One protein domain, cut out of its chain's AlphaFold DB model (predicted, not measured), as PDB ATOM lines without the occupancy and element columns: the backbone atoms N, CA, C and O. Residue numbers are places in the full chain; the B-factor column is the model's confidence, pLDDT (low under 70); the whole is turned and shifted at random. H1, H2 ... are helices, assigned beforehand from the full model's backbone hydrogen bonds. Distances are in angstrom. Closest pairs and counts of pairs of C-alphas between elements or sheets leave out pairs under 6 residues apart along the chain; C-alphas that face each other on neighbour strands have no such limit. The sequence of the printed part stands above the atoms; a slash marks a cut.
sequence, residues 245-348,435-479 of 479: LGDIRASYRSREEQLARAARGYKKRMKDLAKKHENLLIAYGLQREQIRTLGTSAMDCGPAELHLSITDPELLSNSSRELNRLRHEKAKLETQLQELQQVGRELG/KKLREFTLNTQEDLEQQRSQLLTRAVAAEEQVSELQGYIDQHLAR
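This is residues 245 to 348 and 435 to 479 of the 479 residues of the protein "Coiled-coil domain-containing protein 78" of Lonchura striata domestica (Bengalese finch) (UniProt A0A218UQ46). Two long helices, H1 and H4, cross as a narrow X; H3 lies to one side, joined to H1 through tiny H2, and its residues 332 to 346 stick out. The 149 printed residues have four named helices, H1 to H4 in order, and no named strand: all helix. The whole is extended, radius of gyration of the C-alphas 23.4 A, spanning 86 by 37 by 20 A.

H1, residues 245 to 294, touches H4, residues 435 to 477, the same way at a shallow tilt of 21 degrees; the closest C-alphas, of Ala 263 and Arg 452, are 5.0 A apart. With residues 281 to 285 alone, H1 touches H2, residues 305 to 308; the closest C-alphas, of Leu 281 and Glu 305, are 6.4 A apart. H3, residues 318 to 346, is apart from H1 and H4. In H1, H3 and H4 every O i to N i+4 pair is within hydrogen-bond range.

H1 spans 73.0 A from C-alpha 245 at (69.920, 40.482, 7.425), H3 42.3 A, and H4 61.8 A to C-alpha 477 at (20.361, 46.828, -29.982).

Residues 349 to 434 are not printed; C-alphas 348 and 435 are 81.0 A apart. Seventeen residues have pLDDT under 70, among them 344 to 348.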
ATOM      1  N   LEU A 245      70.790  41.606   7.771       80.31
ATOM      2  CA  LEU A 245      69.920  40.482   7.425       80.31
ATOM      3  C   LEU A 245      68.480  40.701   7.910       80.31
ATOM      4  O   LEU A 245      67.540  40.190   7.298       80.31
ATOM      5  N   GLY A 246      68.279  41.426   9.011       83.19
ATOM      6  CA  GLY A 246      66.969  41.880   9.480       83.19
ATOM      7  C   GLY A 246      66.304  42.839   8.493       83.19
ATOM      8  O   GLY A 246      65.176  42.584   8.068       83.19
ATOM      9  N   ASP A 247      67.027  43.869   8.061       81.19
ATOM     10  CA  ASP A 247      66.549  44.874   7.107       81.19
ATOM     11  C   ASP A 247      66.239  44.270   5.735       81.19
ATOM     12  O   ASP A 247      65.189  44.548   5.151       81.19
ATOM     13  N   ILE A 248      67.101  43.374   5.244       78.75
ATOM     14  CA  ILE A 248      66.875  42.633   3.998       78.75
ATOM     15  C   ILE A 248      65.589  41.803   4.109       78.75
ATOM     16  O   ILE A 248      64.716  41.898   3.247       78.75
ATOM     17  N   ARG A 249      65.414  41.037   5.194       80.81
ATOM     18  CA  ARG A 249      64.189  40.250   5.413       80.81
ATOM     19  C   ARG A 249      62.941  41.131   5.497       80.81
ATOM     20  O   ARG A 249      61.918  40.774   4.922       80.81
ATOM     21  N   ALA A 250      63.004  42.265   6.194       80.44
ATOM     22  CA  ALA A 250      61.879  43.192   6.318       80.44
ATOM     23  C   ALA A 250      61.504  43.828   4.970       80.44
ATOM     24  O   ALA A 250      60.324  43.917   4.633       80.44
ATOM     25  N   SER A 251      62.509  44.195   4.174       78.62
ATOM     26  CA  SER A 251      62.347  44.698   2.810       78.62
ATOM     27  C   SER A 251      61.616  43.701   1.910       78.62
ATOM     28  O   SER A 251      60.599  44.042   1.303       78.62
ATOM     29  N   TYR A 252      62.094  42.453   1.864       79.06
ATOM     30  CA  TYR A 252      61.458  41.410   1.060       79.06
ATOM     31  C   TYR A 252      60.039  41.114   1.544       79.06
ATOM     32  O   TYR A 252      59.135  41.040   0.719       79.06
ATOM     33  N   ARG A 253      59.800  41.069   2.862       77.69
ATOM     34  CA  ARG A 253      58.438  40.906   3.399       77.69
ATOM     35  C   ARG A 253      57.505  42.061   3.033       77.69
ATOM     36  O   ARG A 253      56.348  41.819   2.705       77.69
ATOM     37  N   SER A 254      57.991  43.303   3.028       81.75
ATOM     38  CA  SER A 254      57.205  44.452   2.561       81.75
ATOM     39  C   SER A 254      56.843  44.322   1.077       81.75
ATOM     40  O   SER A 254      55.692  44.536   0.691       81.75
ATOM     41  N   ARG A 255      57.803  43.912   0.238       81.12
ATOM     42  CA  ARG A 255      57.583  43.693  -1.197       81.12
ATOM     43  C   ARG A 255      56.615  42.539  -1.470       81.12
ATOM     44  O   ARG A 255      55.716  42.684  -2.296       81.12
ATOM     45  N   GLU A 256      56.772  41.427  -0.767       76.81
ATOM     46  CA  GLU A 256      55.880  40.269  -0.827       76.81
ATOM     47  C   GLU A 256      54.446  40.675  -0.463       76.81
ATOM     48  O   GLU A 256      53.495  40.373  -1.184       76.81
ATOM     49  N   GLU A 257      54.286  41.463   0.600       85.94
ATOM     50  CA  GLU A 257      52.981  41.959   1.011       85.94
ATOM     51  C   GLU A 257      52.353  42.888  -0.044       85.94
ATOM     52  O   GLU A 257      51.148  42.797  -0.302       85.94
ATOM     53  N   GLN A 258      53.143  43.744  -0.701       85.12
ATOM     54  CA  GLN A 258      52.671  44.561  -1.826       85.12
ATOM     55  C   GLN A 258      52.174  43.691  -2.987       85.12
ATOM     56  O   GLN A 258      51.085  43.943  -3.512       85.12
ATOM     57  N   LEU A 259      52.923  42.649  -3.361       85.50
ATOM     58  CA  LEU A 259      52.532  41.715  -4.420       85.50
ATOM     59  C   LEU A 259      51.260  40.947  -4.048       85.50
ATOM     60  O   LEU A 259      50.317  40.902  -4.841       85.50
ATOM     61  N   ALA A 260      51.166  40.443  -2.818       80.88
ATOM     62  CA  ALA A 260      49.978  39.762  -2.315       80.88
ATOM     63  C   ALA A 260      48.752  40.694  -2.253       80.88
ATOM     64  O   ALA A 260      47.624  40.286  -2.545       80.88
ATOM     65  N   ARG A 261      48.931  41.967  -1.880       83.38
ATOM     66  CA  ARG A 261      47.866  42.988  -1.926       83.38
ATOM     67  C   ARG A 261      47.427  43.265  -3.365       83.38
ATOM     68  O   ARG A 261      46.224  43.278  -3.624       83.38
ATOM     69  N   ALA A 262      48.364  43.412  -4.302       82.94
ATOM     70  CA  ALA A 262      48.059  43.609  -5.717       82.94
ATOM     71  C   ALA A 262      47.302  42.407  -6.310       82.94
ATOM     72  O   ALA A 262      46.251  42.598  -6.920       82.94
ATOM     73  N   ALA A 263      47.766  41.178  -6.060       81.69
ATOM     74  CA  ALA A 263      47.106  39.946  -6.493       81.69
ATOM     75  C   ALA A 263      45.669  39.844  -5.949       81.69
ATOM     76  O   ALA A 263      44.727  39.603  -6.707       81.69
ATOM     77  N   ARG A 264      45.462  40.131  -4.654       85.06
ATOM     78  CA  ARG A 264      44.115  40.213  -4.057       85.06
ATOM     79  C   ARG A 264      43.252  41.295  -4.716       85.06
ATOM     80  O   ARG A 264      42.071  41.056  -4.964       85.06
ATOM     81  N   GLY A 265      43.831  42.451  -5.036       84.75
ATOM     82  CA  GLY A 265      43.159  43.538  -5.748       84.75
ATOM     83  C   GLY A 265      42.722  43.154  -7.164       84.75
ATOM     84  O   GLY A 265      41.588  43.445  -7.545       84.75
ATOM     85  N   TYR A 266      43.569  42.462  -7.931       85.69
ATOM     86  CA  TYR A 266      43.199  41.935  -9.249       85.69
ATOM     87  C   TYR A 266      42.106  40.878  -9.134       85.69
ATOM     88  O   TYR A 266      41.087  40.991  -9.803       85.69
ATOM     89  N   LYS A 267      42.227  39.926  -8.200       86.56
ATOM     90  CA  LYS A 267      41.179  38.926  -7.944       86.56
ATOM     91  C   LYS A 267      39.833  39.563  -7.584       86.56
ATOM     92  O   LYS A 267      38.787  39.049  -7.971       86.56
ATOM     93  N   LYS A 268      39.837  40.677  -6.845       88.19
ATOM     94  CA  LYS A 268      38.617  41.442  -6.558       88.19
ATOM     95  C   LYS A 268      38.045  42.071  -7.832       88.19
ATOM     96  O   LYS A 268      36.879  41.835  -8.128       88.19
ATOM     97  N   ARG A 269      38.869  42.791  -8.602       87.12
ATOM     98  CA  ARG A 269      38.462  43.392  -9.884       87.12
ATOM     99  C   ARG A 269      37.877  42.356 -10.845       87.12
ATOM    100  O   ARG A 269      36.816  42.596 -11.404       87.12
ATOM    101  N   MET A 270      38.493  41.178 -10.928       86.38
ATOM    102  CA  MET A 270      37.989  40.042 -11.702       86.38
ATOM    103  C   MET A 270      36.575  39.631 -11.316       86.38
ATOM    104  O   MET A 270      35.716  39.454 -12.176       86.38
ATOM    105  N   LYS A 271      36.314  39.492 -10.016       85.81
ATOM    106  CA  LYS A 271      34.979  39.140  -9.524       85.81
ATOM    107  C   LYS A 271      33.957  40.227  -9.838       85.81
ATOM    108  O   LYS A 271      32.823  39.909 -10.181       85.81
ATOM    109  N   ASP A 272      34.337  41.493  -9.704       87.50
ATOM    110  CA  ASP A 272      33.437  42.613  -9.982       87.50
ATOM    111  C   ASP A 272      33.122  42.725 -11.483       87.50
ATOM    112  O   ASP A 272      31.981  42.996 -11.852       87.50
ATOM    113  N   LEU A 273      34.093  42.438 -12.350       88.56
ATOM    114  CA  LEU A 273      33.901  42.367 -13.796       88.56
ATOM    115  C   LEU A 273      33.003  41.195 -14.208       88.56
ATOM    116  O   LEU A 273      32.076  41.392 -14.990       88.56
ATOM    117  N   ALA A 274      33.205  40.009 -13.629       86.38
ATOM    118  CA  ALA A 274      32.348  38.853 -13.879       86.38
ATOM    119  C   ALA A 274      30.880  39.122 -13.495       86.38
ATOM    120  O   ALA A 274      29.970  38.744 -14.227       86.38
ATOM    121  N   LYS A 275      30.635  39.855 -12.399       86.81
ATOM    122  CA  LYS A 275      29.279  40.300 -12.025       86.81
ATOM    123  C   LYS A 275      28.686  41.286 -13.029       86.81
ATOM    124  O   LYS A 275      27.513  41.183 -13.365       86.81
ATOM    125  N   LYS A 276      29.478  42.258 -13.502       88.38
ATOM    126  CA  LYS A 276      29.029  43.199 -14.544       88.38
ATOM    127  C   LYS A 276      28.642  42.451 -15.815       88.38
ATOM    128  O   LYS A 276      27.587  42.724 -16.372       88.38
ATOM    129  N   HIS A 277      29.462  41.487 -16.220       88.75
ATOM    130  CA  HIS A 277      29.190  40.618 -17.355       88.75
ATOM    131  C   HIS A 277      27.894  39.818 -17.176       88.75
ATOM    132  O   HIS A 277      27.064  39.794 -18.077       88.75
ATOM    133  N   GLU A 278      27.677  39.211 -16.006       86.50
ATOM    134  CA  GLU A 278      26.437  38.490 -15.700       86.50
ATOM    135  C   GLU A 278      25.208  39.407 -15.791       86.50
ATOM    136  O   GLU A 278      24.226  39.057 -16.442       86.50
ATOM    137  N   ASN A 279      25.284  40.619 -15.234       88.12
ATOM    138  CA  ASN A 279      24.216  41.613 -15.358       88.12
ATOM    139  C   ASN A 279      23.957  42.004 -16.820       88.12
ATOM    140  O   ASN A 279      22.804  42.157 -17.224       88.12
ATOM    141  N   LEU A 280      25.020  42.148 -17.617       89.25
ATOM    142  CA  LEU A 280      24.921  42.487 -19.031       89.25
ATOM    143  C   LEU A 280      24.292  41.346 -19.838       89.25
ATOM    144  O   LEU A 280      23.424  41.599 -20.666       89.25
ATOM    145  N   LEU A 281      24.648  40.091 -19.545       87.06
ATOM    146  CA  LEU A 281      24.003  38.913 -20.127       87.06
ATOM    147  C   LEU A 281      22.517  38.830 -19.766       87.06
ATOM    148  O   LEU A 281      21.712  38.470 -20.619       87.06
ATOM    149  N   ILE A 282      22.139  39.177 -18.530       87.12
ATOM    150  CA  ILE A 282      20.729  39.223 -18.112       87.12
ATOM    151  C   ILE A 282      19.970  40.294 -18.905       87.12
ATOM    152  O   ILE A 282      18.891  40.016 -19.427       87.12
ATOM    153  N   ALA A 283      20.535  41.500 -19.029       86.62
ATOM    154  CA  ALA A 283      19.932  42.585 -19.803       86.62
ATOM    155  C   ALA A 283      19.805  42.216 -21.289       86.62
ATOM    156  O   ALA A 283      18.726  42.348 -21.870       86.62
ATOM    157  N   TYR A 284      20.875  41.666 -21.868       87.00
ATOM    158  CA  TYR A 284      20.891  41.143 -23.229       87.00
ATOM    159  C   TYR A 284      19.818  40.064 -23.431       87.00
ATOM    160  O   TYR A 284      19.048  40.125 -24.387       87.00
ATOM    161  N   GLY A 285      19.707  39.107 -22.506       84.50
ATOM    162  CA  GLY A 285      18.704  38.043 -22.544       84.50
ATOM    163  C   GLY A 285      17.268  38.569 -22.502       84.50
ATOM    164  O   GLY A 285      16.445  38.166 -23.328       84.50
ATOM    165  N   LEU A 286      16.975  39.509 -21.594       85.69
ATOM    166  CA  LEU A 286      15.664  40.155 -21.486       85.69
ATOM    167  C   LEU A 286      15.292  40.875 -22.785       85.69
ATOM    168  O   LEU A 286      14.184  40.714 -23.294       85.69
ATOM    169  N   GLN A 287      16.228  41.636 -23.343       79.38
ATOM    170  CA  GLN A 287      16.001  42.377 -24.574       79.38
ATOM    171  C   GLN A 287      15.834  41.443 -25.780       79.38
ATOM    172  O   GLN A 287      14.965  41.662 -26.622       79.38
ATOM    173  N   ARG A 288      16.587  40.340 -25.834       84.12
ATOM    174  CA  ARG A 288      16.435  39.302 -26.863       84.12
ATOM    175  C   ARG A 288      15.035  38.688 -26.852       84.12
ATOM    176  O   ARG A 288      14.469  38.413 -27.908       84.12
ATOM    177  N   GLU A 289      14.472  38.467 -25.667       83.06
ATOM    178  CA  GLU A 289      13.098  37.982 -25.510       83.06
ATOM    179  C   GLU A 289      12.063  39.047 -25.908       83.06
ATOM    180  O   GLU A 289      11.073  38.735 -26.568       83.06
ATOM    181  N   GLN A 290      12.306  40.321 -25.587       82.00
ATOM    182  CA  GLN A 290      11.457  41.428 -26.039       82.00
ATOM    183  C   GLN A 290      11.425  41.534 -27.570       82.00
ATOM    184  O   GLN A 290      10.348  41.644 -28.147       82.00
ATOM    185  N   ILE A 291      12.570  41.422 -28.248       79.94
ATOM    186  CA  ILE A 291      12.628  41.424 -29.719       79.94
ATOM    187  C   ILE A 291      11.913  40.193 -30.288       79.94
ATOM    188  O   ILE A 291      11.177  40.309 -31.263       79.94
ATOM    189  N   ARG A 292      12.047  39.023 -29.655       79.38
ATOM    190  CA  ARG A 292      11.338  37.803 -30.075       79.38
ATOM    191  C   ARG A 292       9.814  37.919 -29.944       79.38
ATOM    192  O   ARG A 292       9.096  37.308 -30.729       79.38
ATOM    193  N   THR A 293       9.327  38.671 -28.956       80.44
ATOM    194  CA  THR A 293       7.891  38.821 -28.659       80.44
ATOM    195  C   THR A 293       7.233  39.999 -29.384       80.44
ATOM    196  O   THR A 293       6.083  39.877 -29.803       80.44
ATOM    197  N   LEU A 294       7.939  41.124 -29.553       76.31
ATOM    198  CA  LEU A 294       7.444  42.355 -30.191       76.31
ATOM    199  C   LEU A 294       7.870  42.496 -31.661       76.31
ATOM    200  O   LEU A 294       7.242  43.237 -32.417       76.31
ATOM    201  N   GLY A 295       8.947  41.824 -32.069       63.78
ATOM    202  CA  GLY A 295       9.516  41.928 -33.407       63.78
ATOM    203  C   GLY A 295       8.649  41.250 -34.464       63.78
ATOM    204  O   GLY A 295       8.225  40.102 -34.324       63.78
ATOM    205  N   THR A 296       8.416  41.949 -35.574       55.22
ATOM    206  CA  THR A 296       7.935  41.324 -36.813       55.22
ATOM    207  C   THR A 296       9.009  40.345 -37.299       55.22
ATOM    208  O   THR A 296      10.195  40.611 -37.116       55.22
ATOM    209  N   SER A 297       8.612  39.212 -37.889       59.12
ATOM    210  CA  SER A 297       9.393  37.963 -38.051       59.12
ATOM    211  C   SER A 297      10.732  38.017 -38.826       59.12
ATOM    212  O   SER A 297      11.218  36.974 -39.251       59.12
ATOM    213  N   ALA A 298      11.306  39.195 -39.060       56.47
ATOM    214  CA  ALA A 298      12.520  39.435 -39.832       56.47
ATOM    215  C   ALA A 298      13.683  40.042 -39.019       56.47
ATOM    216  O   ALA A 298      14.750  40.252 -39.590       56.47
ATOM    217  N   MET A 299      13.511  40.344 -37.724       63.47
ATOM    218  CA  MET A 299      14.606  40.893 -36.908       63.47
ATOM    219  C   MET A 299      15.467  39.792 -36.280       63.47
ATOM    220  O   MET A 299      14.972  38.942 -35.538       63.47
ATOM    221  N   ASP A 300      16.767  39.824 -36.583       70.62
ATOM    222  CA  ASP A 300      17.766  38.963 -35.953       70.62
ATOM    223  C   ASP A 300      17.976  39.391 -34.494       70.62
ATOM    224  O   ASP A 300      18.223  40.555 -34.186       70.62
ATOM    225  N   CYS A 301      17.845  38.427 -33.591       71.06
ATOM    226  CA  CYS A 301      17.968  38.613 -32.151       71.06
ATOM    227  C   CYS A 301      19.433  38.532 -31.670       71.06
ATOM    228  O   CYS A 301      19.700  38.738 -30.483       71.06
ATOM    229  N   GLY A 302      20.372  38.206 -32.563       73.56
ATOM    230  CA  GLY A 302      21.789  38.078 -32.251       73.56
ATOM    231  C   GLY A 302      22.196  36.733 -31.633       73.56
ATOM    232  O   GLY A 302      21.368  35.826 -31.479       73.56
ATOM    233  N   PRO A 303      23.491  36.582 -31.285       79.19
ATOM    234  CA  PRO A 303      24.058  35.338 -30.764       79.19
ATOM    235  C   PRO A 303      23.409  34.868 -29.452       79.19
ATOM    236  O   PRO A 303      23.016  35.657 -28.603       79.19
ATOM    237  N   ALA A 304      23.338  33.557 -29.217       77.25
ATOM    238  CA  ALA A 304      22.827  33.043 -27.944       77.25
ATOM    239  C   ALA A 304      23.727  33.445 -26.752       77.25
ATOM    240  O   ALA A 304      24.950  33.431 -26.874       77.25
ATOM    241  N   GLU A 305      23.135  33.693 -25.573       77.44
ATOM    242  CA  GLU A 305      23.843  34.027 -24.309       77.44
ATOM    243  C   GLU A 305      24.985  33.051 -23.966       77.44
ATOM    244  O   GLU A 305      25.976  33.414 -23.337       77.44
ATOM    245  N   LEU A 306      24.849  31.799 -24.403       74.25
ATOM    246  CA  LEU A 306      25.860  30.753 -24.273       74.25
ATOM    247  C   LEU A 306      27.192  31.102 -24.926       74.25
ATOM    248  O   LEU A 306      28.238  30.845 -24.342       74.25
ATOM    249  N   HIS A 307      27.150  31.686 -26.122       74.94
ATOM    250  CA  HIS A 307      28.352  32.049 -26.875       74.94
ATOM    251  C   HIS A 307      29.067  33.255 -26.271       74.94
ATOM    252  O   HIS A 307      30.218  33.517 -26.595       74.94
ATOM    253  N   LEU A 308      28.376  33.970 -25.389       77.62
ATOM    254  CA  LEU A 308      28.844  35.188 -24.760       77.62
ATOM    255  C   LEU A 308      29.237  34.969 -23.299       77.62
ATOM    256  O   LEU A 308      29.677  35.907 -22.659       77.62
ATOM    257  N   SER A 309      29.065  33.766 -22.751       77.12
ATOM    258  CA  SER A 309      29.343  33.482 -21.342       77.12
ATOM    259  C   SER A 309      30.849  33.409 -21.062       77.12
ATOM    260  O   SER A 309      31.572  32.716 -21.777       77.12
ATOM    261  N   ILE A 310      31.315  34.042 -19.973       80.25
ATOM    262  CA  ILE A 310      32.702  33.906 -19.482       80.25
ATOM    263  C   ILE A 310      33.071  32.419 -19.372       80.25
ATOM    264  O   ILE A 310      32.458  31.667 -18.616       80.25
ATOM    265  N   THR A 311      34.088  31.996 -20.124       72.00
ATOM    266  CA  THR A 311      34.533  30.592 -20.204       72.00
ATOM    267  C   THR A 311      35.368  30.168 -18.992       72.00
ATOM    268  O   THR A 311      35.548  28.981 -18.737       72.00
ATOM    269  N   ASP A 312      35.880  31.130 -18.228       73.31
ATOM    270  CA  ASP A 312      36.838  30.885 -17.158       73.31
ATOM    271  C   ASP A 312      36.184  30.252 -15.903       73.31
ATOM    272  O   ASP A 312      35.403  30.906 -15.197       73.31
ATOM    273  N   PRO A 313      36.507  28.985 -15.580       66.62
ATOM    274  CA  PRO A 313      35.803  28.214 -14.562       66.62
ATOM    275  C   PRO A 313      36.069  28.671 -13.122       66.62
ATOM    276  O   PRO A 313      35.260  28.348 -12.253       66.62
ATOM    277  N   GLU A 314      37.148  29.408 -12.831       70.56
ATOM    278  CA  GLU A 314      37.391  29.892 -11.457       70.56
ATOM    279  C   GLU A 314      36.706  31.234 -11.157       70.56
ATOM    280  O   GLU A 314      36.656  31.665 -10.001       70.56
ATOM    281  N   LEU A 315      36.199  31.912 -12.190       68.94
ATOM    282  CA  LEU A 315      35.466  33.171 -12.053       68.94
ATOM    283  C   LEU A 315      33.971  32.947 -11.836       68.94
ATOM    284  O   LEU A 315      33.308  33.768 -11.200       68.94
ATOM    285  N   LEU A 316      33.448  31.836 -12.350       73.19
ATOM    286  CA  LEU A 316      32.036  31.500 -12.273       73.19
ATOM    287  C   LEU A 316      31.674  30.894 -10.913       73.19
ATOM    288  O   LEU A 316      32.350  30.003 -10.393       73.19
ATOM    289  N   SER A 317      30.539  31.327 -10.358       78.62
ATOM    290  CA  SER A 317      29.940  30.642  -9.212       78.62
ATOM    291  C   SER A 317      29.542  29.210  -9.598       78.62
ATOM    292  O   SER A 317      29.295  28.919 -10.768       78.62
ATOM    293  N   ASN A 318      29.435  28.305  -8.621       78.31
ATOM    294  CA  ASN A 318      28.971  26.932  -8.878       78.31
ATOM    295  C   ASN A 318      27.610  26.915  -9.591       78.31
ATOM    296  O   ASN A 318      27.416  26.131 -10.515       78.31
ATOM    297  N   SER A 319      26.712  27.830  -9.213       77.50
ATOM    298  CA  SER A 319      25.402  27.995  -9.850       77.50
ATOM    299  C   SER A 319      25.530  28.446 -11.309       77.50
ATOM    300  O   SER A 319      24.910  27.866 -12.195       77.50
ATOM    301  N   SER A 320      26.396  29.425 -11.588       78.56
ATOM    302  CA  SER A 320      26.616  29.944 -12.945       78.56
ATOM    303  C   SER A 320      27.270  28.893 -13.857       78.56
ATOM    304  O   SER A 320      26.925  28.803 -15.034       78.56
ATOM    305  N   ARG A 321      28.168  28.052 -13.319       79.75
ATOM    306  CA  ARG A 321      28.752  26.914 -14.053       79.75
ATOM    307  C   ARG A 321      27.701  25.876 -14.425       79.75
ATOM    308  O   ARG A 321      27.648  25.462 -15.582       79.75
ATOM    309  N   GLU A 322      26.853  25.499 -13.474       81.69
ATOM    310  CA  GLU A 322      25.788  24.526 -13.718       81.69
ATOM    311  C   GLU A 322      24.742  25.072 -14.698       81.69
ATOM    312  O   GLU A 322      24.354  24.387 -15.640       81.69
ATOM    313  N   LEU A 323      24.367  26.349 -14.573       80.69
ATOM    314  CA  LEU A 323      23.507  27.031 -15.544       80.69
ATOM    315  C   LEU A 323      24.100  27.010 -16.953       80.69
ATOM    316  O   LEU A 323      23.387  26.726 -17.914       80.69
ATOM    317  N   ASN A 324      25.397  27.278 -17.095       81.56
ATOM    318  CA  ASN A 324      26.054  27.220 -18.395       81.56
ATOM    319  C   ASN A 324      26.051  25.798 -18.954       81.56
ATOM    320  O   ASN A 324      25.713  25.623 -20.123       81.56
ATOM    321  N   ARG A 325      26.330  24.778 -18.137       84.75
ATOM    322  CA  ARG A 325      26.224  23.373 -18.551       84.75
ATOM    323  C   ARG A 325      24.815  23.030 -19.047       84.75
ATOM    324  O   ARG A 325      24.673  22.532 -20.161       84.75
ATOM    325  N   LEU A 326      23.784  23.368 -18.275       84.31
ATOM    326  CA  LEU A 326      22.385  23.116 -18.637       84.31
ATOM    327  C   LEU A 326      21.979  23.848 -19.918       84.31
ATOM    328  O   LEU A 326      21.267  23.298 -20.755       84.31
ATOM    329  N   ARG A 327      22.457  25.080 -20.113       81.44
ATOM    330  CA  ARG A 327      22.235  25.822 -21.355       81.44
ATOM    331  C   ARG A 327      22.902  25.118 -22.554       81.44
ATOM    332  O   ARG A 327      22.266  25.015 -23.600       81.44
ATOM    333  N   HIS A 328      24.123  24.587 -22.415       82.38
ATOM    334  CA  HIS A 328      24.790  23.822 -23.484       82.38
ATOM    335  C   HIS A 328      24.019  22.540 -23.824       82.38
ATOM    336  O   HIS A 328      23.799  22.236 -24.997       82.38
ATOM    337  N   GLU A 329      23.567  21.805 -22.807       86.75
ATOM    338  CA  GLU A 329      22.750  20.602 -22.986       86.75
ATOM    339  C   GLU A 329      21.411  20.935 -23.663       86.75
ATOM    340  O   GLU A 329      21.007  20.245 -24.601       86.75
ATOM    341  N   LYS A 330      20.768  22.046 -23.280       84.12
ATOM    342  CA  LYS A 330      19.560  22.557 -23.942       84.12
ATOM    343  C   LYS A 330      19.802  22.856 -25.424       84.12
ATOM    344  O   LYS A 330      19.039  22.374 -26.254       84.12
ATOM    345  N   ALA A 331      20.860  23.592 -25.771       82.75
ATOM    346  CA  ALA A 331      21.174  23.922 -27.166       82.75
ATOM    347  C   ALA A 331      21.447  22.664 -28.016       82.75
ATOM    348  O   ALA A 331      21.019  22.563 -29.169       82.75
ATOM    349  N   LYS A 332      22.108  21.658 -27.427       88.19
ATOM    350  CA  LYS A 332      22.328  20.355 -28.066       88.19
ATOM    351  C   LYS A 332      21.019  19.596 -28.310       88.19
ATOM    352  O   LYS A 332      20.845  18.978 -29.354       88.19
ATOM    353  N   LEU A 333      20.084  19.637 -27.363       88.62
ATOM    354  CA  LEU A 333      18.770  19.012 -27.538       88.62
ATOM    355  C   LEU A 333      17.907  19.764 -28.562       88.62
ATOM    356  O   LEU A 333      17.188  19.129 -29.328       88.62
ATOM    357  N   GLU A 334      17.983  21.096 -28.606       82.12
ATOM    358  CA  GLU A 334      17.261  21.921 -29.583       82.12
ATOM    359  C   GLU A 334      17.732  21.660 -31.018       82.12
ATOM    360  O   GLU A 334      16.896  21.489 -31.906       82.12
ATOM    361  N   THR A 335      19.044  21.548 -31.242       80.75
ATOM    362  CA  THR A 335      19.618  21.187 -32.553       80.75
ATOM    363  C   THR A 335      19.187  19.787 -32.998       80.75
ATOM    364  O   THR A 335      18.670  19.638 -34.103       80.75
ATOM    365  N   GLN A 336      19.249  18.786 -32.112       89.81
ATOM    366  CA  GLN A 336      18.728  17.439 -32.398       89.81
ATOM    367  C   GLN A 336      17.233  17.442 -32.754       89.81
ATOM    368  O   GLN A 336      16.772  16.668 -33.593       89.81
ATOM    369  N   LEU A 337      16.445  18.303 -32.111       82.81
ATOM    370  CA  LEU A 337      15.010  18.398 -32.362       82.81
ATOM    371  C   LEU A 337      14.714  19.080 -33.705       82.81
ATOM    372  O   LEU A 337      13.790  18.664 -34.404       82.81
ATOM    373  N   GLN A 338      15.510  20.082 -34.088       82.06
ATOM    374  CA  GLN A 338      15.449  20.714 -35.407       82.06
ATOM    375  C   GLN A 338      15.834  19.736 -36.522       82.06
ATOM    376  O   GLN A 338      15.104  19.646 -37.506       82.06
ATOM    377  N   GLU A 339      16.897  18.948 -36.340       87.81
ATOM    378  CA  GLU A 339      17.297  17.886 -37.273       87.81
ATOM    379  C   GLU A 339      16.173  16.862 -37.465       87.81
ATOM    380  O   GLU A 339      15.771  16.581 -38.592       87.81
ATOM    381  N   LEU A 340      15.575  16.368 -36.375       82.06
ATOM    382  CA  LEU A 340      14.440  15.441 -36.451       82.06
ATOM    383  C   LEU A 340      13.204  16.066 -37.121       82.06
ATOM    384  O   LEU A 340      12.496  15.391 -37.869       82.06
ATOM    385  N   GLN A 341      12.933  17.354 -36.888       76.75
ATOM    386  CA  GLN A 341      11.854  18.077 -37.571       76.75
ATOM    387  C   GLN A 341      12.139  18.306 -39.058       76.75
ATOM    388  O   GLN A 341      11.200  18.366 -39.854       76.75
ATOM    389  N   GLN A 342      13.404  18.466 -39.435       76.88
ATOM    390  CA  GLN A 342      13.826  18.635 -40.819       76.88
ATOM    391  C   GLN A 342      13.753  17.306 -41.571       76.88
ATOM    392  O   GLN A 342      13.100  17.248 -42.609       76.88
ATOM    393  N   VAL A 343      14.232  16.215 -40.969       77.12
ATOM    394  CA  VAL A 343      14.036  14.843 -41.467       77.12
ATOM    395  C   VAL A 343      12.541  14.513 -41.594       77.12
ATOM    396  O   VAL A 343      12.106  13.948 -42.595       77.12
ATOM    397  N   GLY A 344      11.708  14.934 -40.636       68.06
ATOM    398  CA  GLY A 344      10.250  14.782 -40.717       68.06
ATOM    399  C   GLY A 344       9.583  15.600 -41.836       68.06
ATOM    400  O   GLY A 344       8.551  15.182 -42.367       68.06
ATOM    401  N   ARG A 345      10.166  16.744 -42.225       63.00
ATOM    402  CA  ARG A 345       9.731  17.535 -43.390       63.00
ATOM    403  C   ARG A 345      10.194  16.915 -44.707       63.00
ATOM    404  O   ARG A 345       9.412  16.879 -45.652       63.00
ATOM    405  N   GLU A 346      11.417  16.396 -44.753       61.22
ATOM    406  CA  GLU A 346      12.003  15.727 -45.921       61.22
ATOM    407  C   GLU A 346      11.325  14.379 -46.224       61.22
ATOM    408  O   GLU A 346      11.176  14.012 -47.387       61.22
ATOM    409  N   LEU A 347      10.792  13.697 -45.204       59.22
ATOM    410  CA  LEU A 347       9.971  12.485 -45.345       59.22
ATOM    411  C   LEU A 347       8.490  12.758 -45.704       59.22
ATOM    412  O   LEU A 347       7.673  11.839 -45.684       59.22
ATOM    413  N   GLY A 348       8.116  13.995 -46.059       46.78
ATOM    414  CA  GLY A 348       6.832  14.283 -46.712       46.78
ATOM    415  C   GLY A 348       5.588  14.308 -45.812       46.78
ATOM    416  O   GLY A 348       4.471  14.183 -46.313       46.78
ATOM    417  N   LYS A 435      70.755  29.414   2.767       80.44
ATOM    418  CA  LYS A 435      70.331  28.787   1.513       80.44
ATOM    419  C   LYS A 435      68.825  28.538   1.526       80.44
ATOM    420  O   LYS A 435      68.137  29.090   0.674       80.44
ATOM    421  N   LYS A 436      68.309  27.852   2.548       72.12
ATOM    422  CA  LYS A 436      66.872  27.586   2.711       72.12
ATOM    423  C   LYS A 436      66.038  28.859   2.763       72.12
ATOM    424  O   LYS A 436      64.964  28.905   2.180       72.12
ATOM    425  N   LEU A 437      66.531  29.906   3.422       68.31
ATOM    426  CA  LEU A 437      65.830  31.185   3.477       68.31
ATOM    427  C   LEU A 437      65.770  31.859   2.098       68.31
ATOM    428  O   LEU A 437      64.723  32.376   1.728       68.31
ATOM    429  N   ARG A 438      66.860  31.819   1.319       78.56
ATOM    430  CA  ARG A 438      66.873  32.337  -0.058       78.56
ATOM    431  C   ARG A 438      65.941  31.552  -0.968       78.56
ATOM    432  O   ARG A 438      65.170  32.168  -1.688       78.56
ATOM    433  N   GLU A 439      65.988  30.227  -0.903       80.31
ATOM    434  CA  GLU A 439      65.109  29.351  -1.684       80.31
ATOM    435  C   GLU A 439      63.640  29.582  -1.320       80.31
ATOM    436  O   GLU A 439      62.817  29.785  -2.203       80.31
ATOM    437  N   PHE A 440      63.311  29.651  -0.027       75.62
ATOM    438  CA  PHE A 440      61.950  29.936   0.420       75.62
ATOM    439  C   PHE A 440      61.459  31.310  -0.056       75.62
ATOM    440  O   PHE A 440      60.348  31.418  -0.571       75.62
ATOM    441  N   THR A 441      62.275  32.360   0.086       76.56
ATOM    442  CA  THR A 441      61.898  33.716  -0.334       76.56
ATOM    443  C   THR A 441      61.753  33.828  -1.850       76.56
ATOM    444  O   THR A 441      60.780  34.422  -2.305       76.56
ATOM    445  N   LEU A 442      62.672  33.245  -2.624       78.31
ATOM    446  CA  LEU A 442      62.603  33.264  -4.087       78.31
ATOM    447  C   LEU A 442      61.392  32.482  -4.592       78.31
ATOM    448  O   LEU A 442      60.595  33.049  -5.328       78.31
ATOM    449  N   ASN A 443      61.188  31.248  -4.121       82.56
ATOM    450  CA  ASN A 443      60.064  30.418  -4.560       82.56
ATOM    451  C   ASN A 443      58.715  31.071  -4.215       82.56
ATOM    452  O   ASN A 443      57.836  31.170  -5.064       82.56
ATOM    453  N   THR A 444      58.563  31.594  -2.991       79.56
ATOM    454  CA  THR A 444      57.311  32.256  -2.577       79.56
ATOM    455  C   THR A 444      57.058  33.534  -3.384       79.56
ATOM    456  O   THR A 444      55.919  33.835  -3.745       79.56
ATOM    457  N   GLN A 445      58.109  34.301  -3.688       79.06
ATOM    458  CA  GLN A 445      57.985  35.497  -4.515       79.06
ATOM    459  C   GLN A 445      57.624  35.147  -5.964       79.06
ATOM    460  O   GLN A 445      56.717  35.769  -6.519       79.06
ATOM    461  N   GLU A 446      58.294  34.160  -6.560       83.50
ATOM    462  CA  GLU A 446      58.000  33.669  -7.909       83.50
ATOM    463  C   GLU A 446      56.548  33.194  -8.019       83.50
ATOM    464  O   GLU A 446      55.846  33.612  -8.941       83.50
ATOM    465  N   ASP A 447      56.049  32.439  -7.037       85.06
ATOM    466  CA  ASP A 447      54.655  31.986  -6.990       85.06
ATOM    467  C   ASP A 447      53.667  33.164  -6.984       85.06
ATOM    468  O   ASP A 447      52.683  33.182  -7.733       85.06
ATOM    469  N   LEU A 448      53.915  34.188  -6.161       81.75
ATOM    470  CA  LEU A 448      53.052  35.372  -6.083       81.75
ATOM    471  C   LEU A 448      53.107  36.219  -7.361       81.75
ATOM    472  O   LEU A 448      52.084  36.763  -7.790       81.75
ATOM    473  N   GLU A 449      54.279  36.344  -7.981       84.88
ATOM    474  CA  GLU A 449      54.448  37.059  -9.247       84.88
ATOM    475  C   GLU A 449      53.789  36.306 -10.407       84.88
ATOM    476  O   GLU A 449      53.091  36.922 -11.223       84.88
ATOM    477  N   GLN A 450      53.902  34.979 -10.427       89.81
ATOM    478  CA  GLN A 450      53.216  34.124 -11.383       89.81
ATOM    479  C   GLN A 450      51.698  34.242 -11.218       89.81
ATOM    480  O   GLN A 450      51.006  34.532 -12.197       89.81
ATOM    481  N   GLN A 451      51.170  34.140  -9.994       88.31
ATOM    482  CA  GLN A 451      49.744  34.343  -9.718       88.31
ATOM    483  C   GLN A 451      49.264  35.734 -10.144       88.31
ATOM    484  O   GLN A 451      48.209  35.867 -10.767       88.31
ATOM    485  N   ARG A 452      50.037  36.789  -9.851       86.69
ATOM    486  CA  ARG A 452      49.723  38.154 -10.294       86.69
ATOM    487  C   ARG A 452      49.649  38.235 -11.819       86.69
ATOM    488  O   ARG A 452      48.710  38.841 -12.330       86.69
ATOM    489  N   SER A 453      50.613  37.649 -12.531       84.50
ATOM    490  CA  SER A 453      50.647  37.656 -13.999       84.50
ATOM    491  C   SER A 453      49.445  36.924 -14.602       84.50
ATOM    492  O   SER A 453      48.766  37.475 -15.462       84.50
ATOM    493  N   GLN A 454      49.099  35.750 -14.067       89.38
ATOM    494  CA  GLN A 454      47.947  34.968 -14.512       89.38
ATOM    495  C   GLN A 454      46.630  35.714 -14.274       89.38
ATOM    496  O   GLN A 454      45.786  35.777 -15.167       89.38
ATOM    497  N   LEU A 455      46.453  36.314 -13.091       87.56
ATOM    498  CA  LEU A 455      45.265  37.115 -12.780       87.56
ATOM    499  C   LEU A 455      45.144  38.339 -13.690       87.56
ATOM    500  O   LEU A 455      44.035  38.690 -14.081       87.56
ATOM    501  N   LEU A 456      46.264  38.976 -14.040       84.69
ATOM    502  CA  LEU A 456      46.292  40.100 -14.973       84.69
ATOM    503  C   LEU A 456      45.884  39.686 -16.388       84.69
ATOM    504  O   LEU A 456      45.016  40.329 -16.969       84.69
ATOM    505  N   THR A 457      46.454  38.608 -16.928       88.50
ATOM    506  CA  THR A 457      46.094  38.109 -18.265       88.50
ATOM    507  C   THR A 457      44.612  37.757 -18.344       88.50
ATOM    508  O   THR A 457      43.936  38.119 -19.304       88.50
ATOM    509  N   ARG A 458      44.083  37.108 -17.303       85.38
ATOM    510  CA  ARG A 458      42.658  36.765 -17.218       85.38
ATOM    511  C   ARG A 458      41.770  38.004 -17.096       85.38
ATOM    512  O   ARG A 458      40.672  38.001 -17.640       85.38
ATOM    513  N   ALA A 459      42.249  39.063 -16.439       82.81
ATOM    514  CA  ALA A 459      41.549  40.346 -16.374       82.81
ATOM    515  C   ALA A 459      41.406  41.008 -17.722       82.81
ATOM    516  O   ALA A 459      40.290  41.344 -18.098       82.81
ATOM    517  N   VAL A 460      42.502  41.113 -18.459       85.44
ATOM    518  CA  VAL A 460      42.479  41.713 -19.791       85.44
ATOM    519  C   VAL A 460      41.519  40.949 -20.706       85.44
ATOM    520  O   VAL A 460      40.634  41.556 -21.297       85.44
ATOM    521  N   ALA A 461      41.600  39.614 -20.727       85.12
ATOM    522  CA  ALA A 461      40.708  38.793 -21.548       85.12
ATOM    523  C   ALA A 461      39.220  38.967 -21.182       85.12
ATOM    524  O   ALA A 461      38.362  39.054 -22.057       85.12
ATOM    525  N   ALA A 462      38.886  39.041 -19.890       81.31
ATOM    526  CA  ALA A 462      37.507  39.271 -19.462       81.31
ATOM    527  C   ALA A 462      37.028  40.711 -19.749       81.31
ATOM    528  O   ALA A 462      35.842  40.921 -20.006       81.31
ATOM    529  N   GLU A 463      37.919  41.709 -19.700       85.94
ATOM    530  CA  GLU A 463      37.597  43.109 -20.019       85.94
ATOM    531  C   GLU A 463      37.293  43.276 -21.509       85.94
ATOM    532  O   GLU A 463      36.333  43.966 -21.862       85.94
ATOM    533  N   GLU A 464      38.047  42.590 -22.368       87.19
ATOM    534  CA  GLU A 464      37.766  42.493 -23.803       87.19
ATOM    535  C   GLU A 464      36.377  41.888 -24.043       87.19
ATOM    536  O   GLU A 464      35.551  42.520 -24.697       87.19
ATOM    537  N   GLN A 465      36.047  40.755 -23.408       84.44
ATOM    538  CA  GLN A 465      34.724  40.122 -23.541       84.44
ATOM    539  C   GLN A 465      33.563  41.034 -23.111       84.44
ATOM    540  O   GLN A 465      32.509  41.059 -23.749       84.44
ATOM    541  N   VAL A 466      33.723  41.789 -22.021       84.69
ATOM    542  CA  VAL A 466      32.701  42.752 -21.579       84.69
ATOM    543  C   VAL A 466      32.583  43.920 -22.559       84.69
ATOM    544  O   VAL A 466      31.470  44.369 -22.830       84.69
ATOM    545  N   SER A 467      33.702  44.389 -23.110       84.88
ATOM    546  CA  SER A 467      33.722  45.485 -24.084       84.88
ATOM    547  C   SER A 467      33.083  45.080 -25.413       84.88
ATOM    548  O   SER A 467      32.302  45.849 -25.968       84.88
ATOM    549  N   GLU A 468      33.348  43.863 -25.893       85.31
ATOM    550  CA  GLU A 468      32.707  43.290 -27.084       85.31
ATOM    551  C   GLU A 468      31.188  43.199 -26.914       85.31
ATOM    552  O   GLU A 468      30.434  43.634 -27.786       85.31
ATOM    553  N   LEU A 469      30.730  42.697 -25.764       81.56
ATOM    554  CA  LEU A 469      29.307  42.610 -25.445       81.56
ATOM    555  C   LEU A 469      28.630  43.974 -25.370       81.56
ATOM    556  O   LEU A 469      27.546  44.157 -25.928       81.56
ATOM    557  N   GLN A 470      29.265  44.928 -24.692       84.19
ATOM    558  CA  GLN A 470      28.749  46.287 -24.593       84.19
ATOM    559  C   GLN A 470      28.668  46.934 -25.981       84.19
ATOM    560  O   GLN A 470      27.630  47.483 -26.340       84.19
ATOM    561  N   GLY A 471      29.716  46.789 -26.797       82.00
ATOM    562  CA  GLY A 471      29.738  47.287 -28.170       82.00
ATOM    563  C   GLY A 471      28.656  46.658 -29.050       82.00
ATOM    564  O   GLY A 471      28.022  47.367 -29.832       82.00
ATOM    565  N   TYR A 472      28.393  45.358 -28.897       80.00
ATOM    566  CA  TYR A 472      27.313  44.684 -29.615       80.00
ATOM    567  C   TYR A 472      25.937  45.250 -29.237       80.00
ATOM    568  O   TYR A 472      25.138  45.567 -30.122       80.00
ATOM    569  N   ILE A 473      25.678  45.429 -27.936       77.75
ATOM    570  CA  ILE A 473      24.432  46.021 -27.432       77.75
ATOM    571  C   ILE A 473      24.257  47.443 -27.978       77.75
ATOM    572  O   ILE A 473      23.209  47.765 -28.538       77.75
ATOM    573  N   ASP A 474      25.296  48.270 -27.902       78.50
ATOM    574  CA  ASP A 474      25.223  49.667 -28.330       78.50
ATOM    575  C   ASP A 474      25.029  49.806 -29.853       78.50
ATOM    576  O   ASP A 474      24.299  50.685 -30.316       78.50
ATOM    577  N   GLN A 475      25.659  48.946 -30.659       78.62
ATOM    578  CA  GLN A 475      25.604  49.048 -32.123       78.62
ATOM    579  C   GLN A 475      24.337  48.453 -32.731       78.62
ATOM    580  O   GLN A 475      23.779  49.034 -33.669       78.62
ATOM    581  N   HIS A 476      23.915  47.289 -32.237       64.75
ATOM    582  CA  HIS A 476      22.859  46.497 -32.861       64.75
ATOM    583  C   HIS A 476      21.527  46.584 -32.126       64.75
ATOM    584  O   HIS A 476      20.498  46.318 -32.740       64.75
ATOM    585  N   LEU A 477      21.536  46.953 -30.843       61.69
ATOM    586  CA  LEU A 477      20.361  46.828 -29.982       61.69
ATOM    587  C   LEU A 477      19.904  48.161 -29.361       61.69
ATOM    588  O   LEU A 477      18.824  48.197 -28.779       61.69
ATOM    589  N   ALA A 478      20.679  49.248 -29.479       57.41
ATOM    590  CA  ALA A 478      20.289  50.597 -29.031       57.41
ATOM    591  C   ALA A 478      19.750  51.514 -30.158       57.41
ATOM    592  O   ALA A 478      19.459  52.687 -29.906       57.41
ATOM    593  N   ARG A 479      19.640  50.999 -31.392       48.69
ATOM    594  CA  ARG A 479      18.917  51.642 -32.505       48.69
ATOM    595  C   ARG A 479      17.454  51.237 -32.469       48.69
ATOM    596  O   ARG A 479      16.622  52.119 -32.773       48.69
TER     597      ARG A 479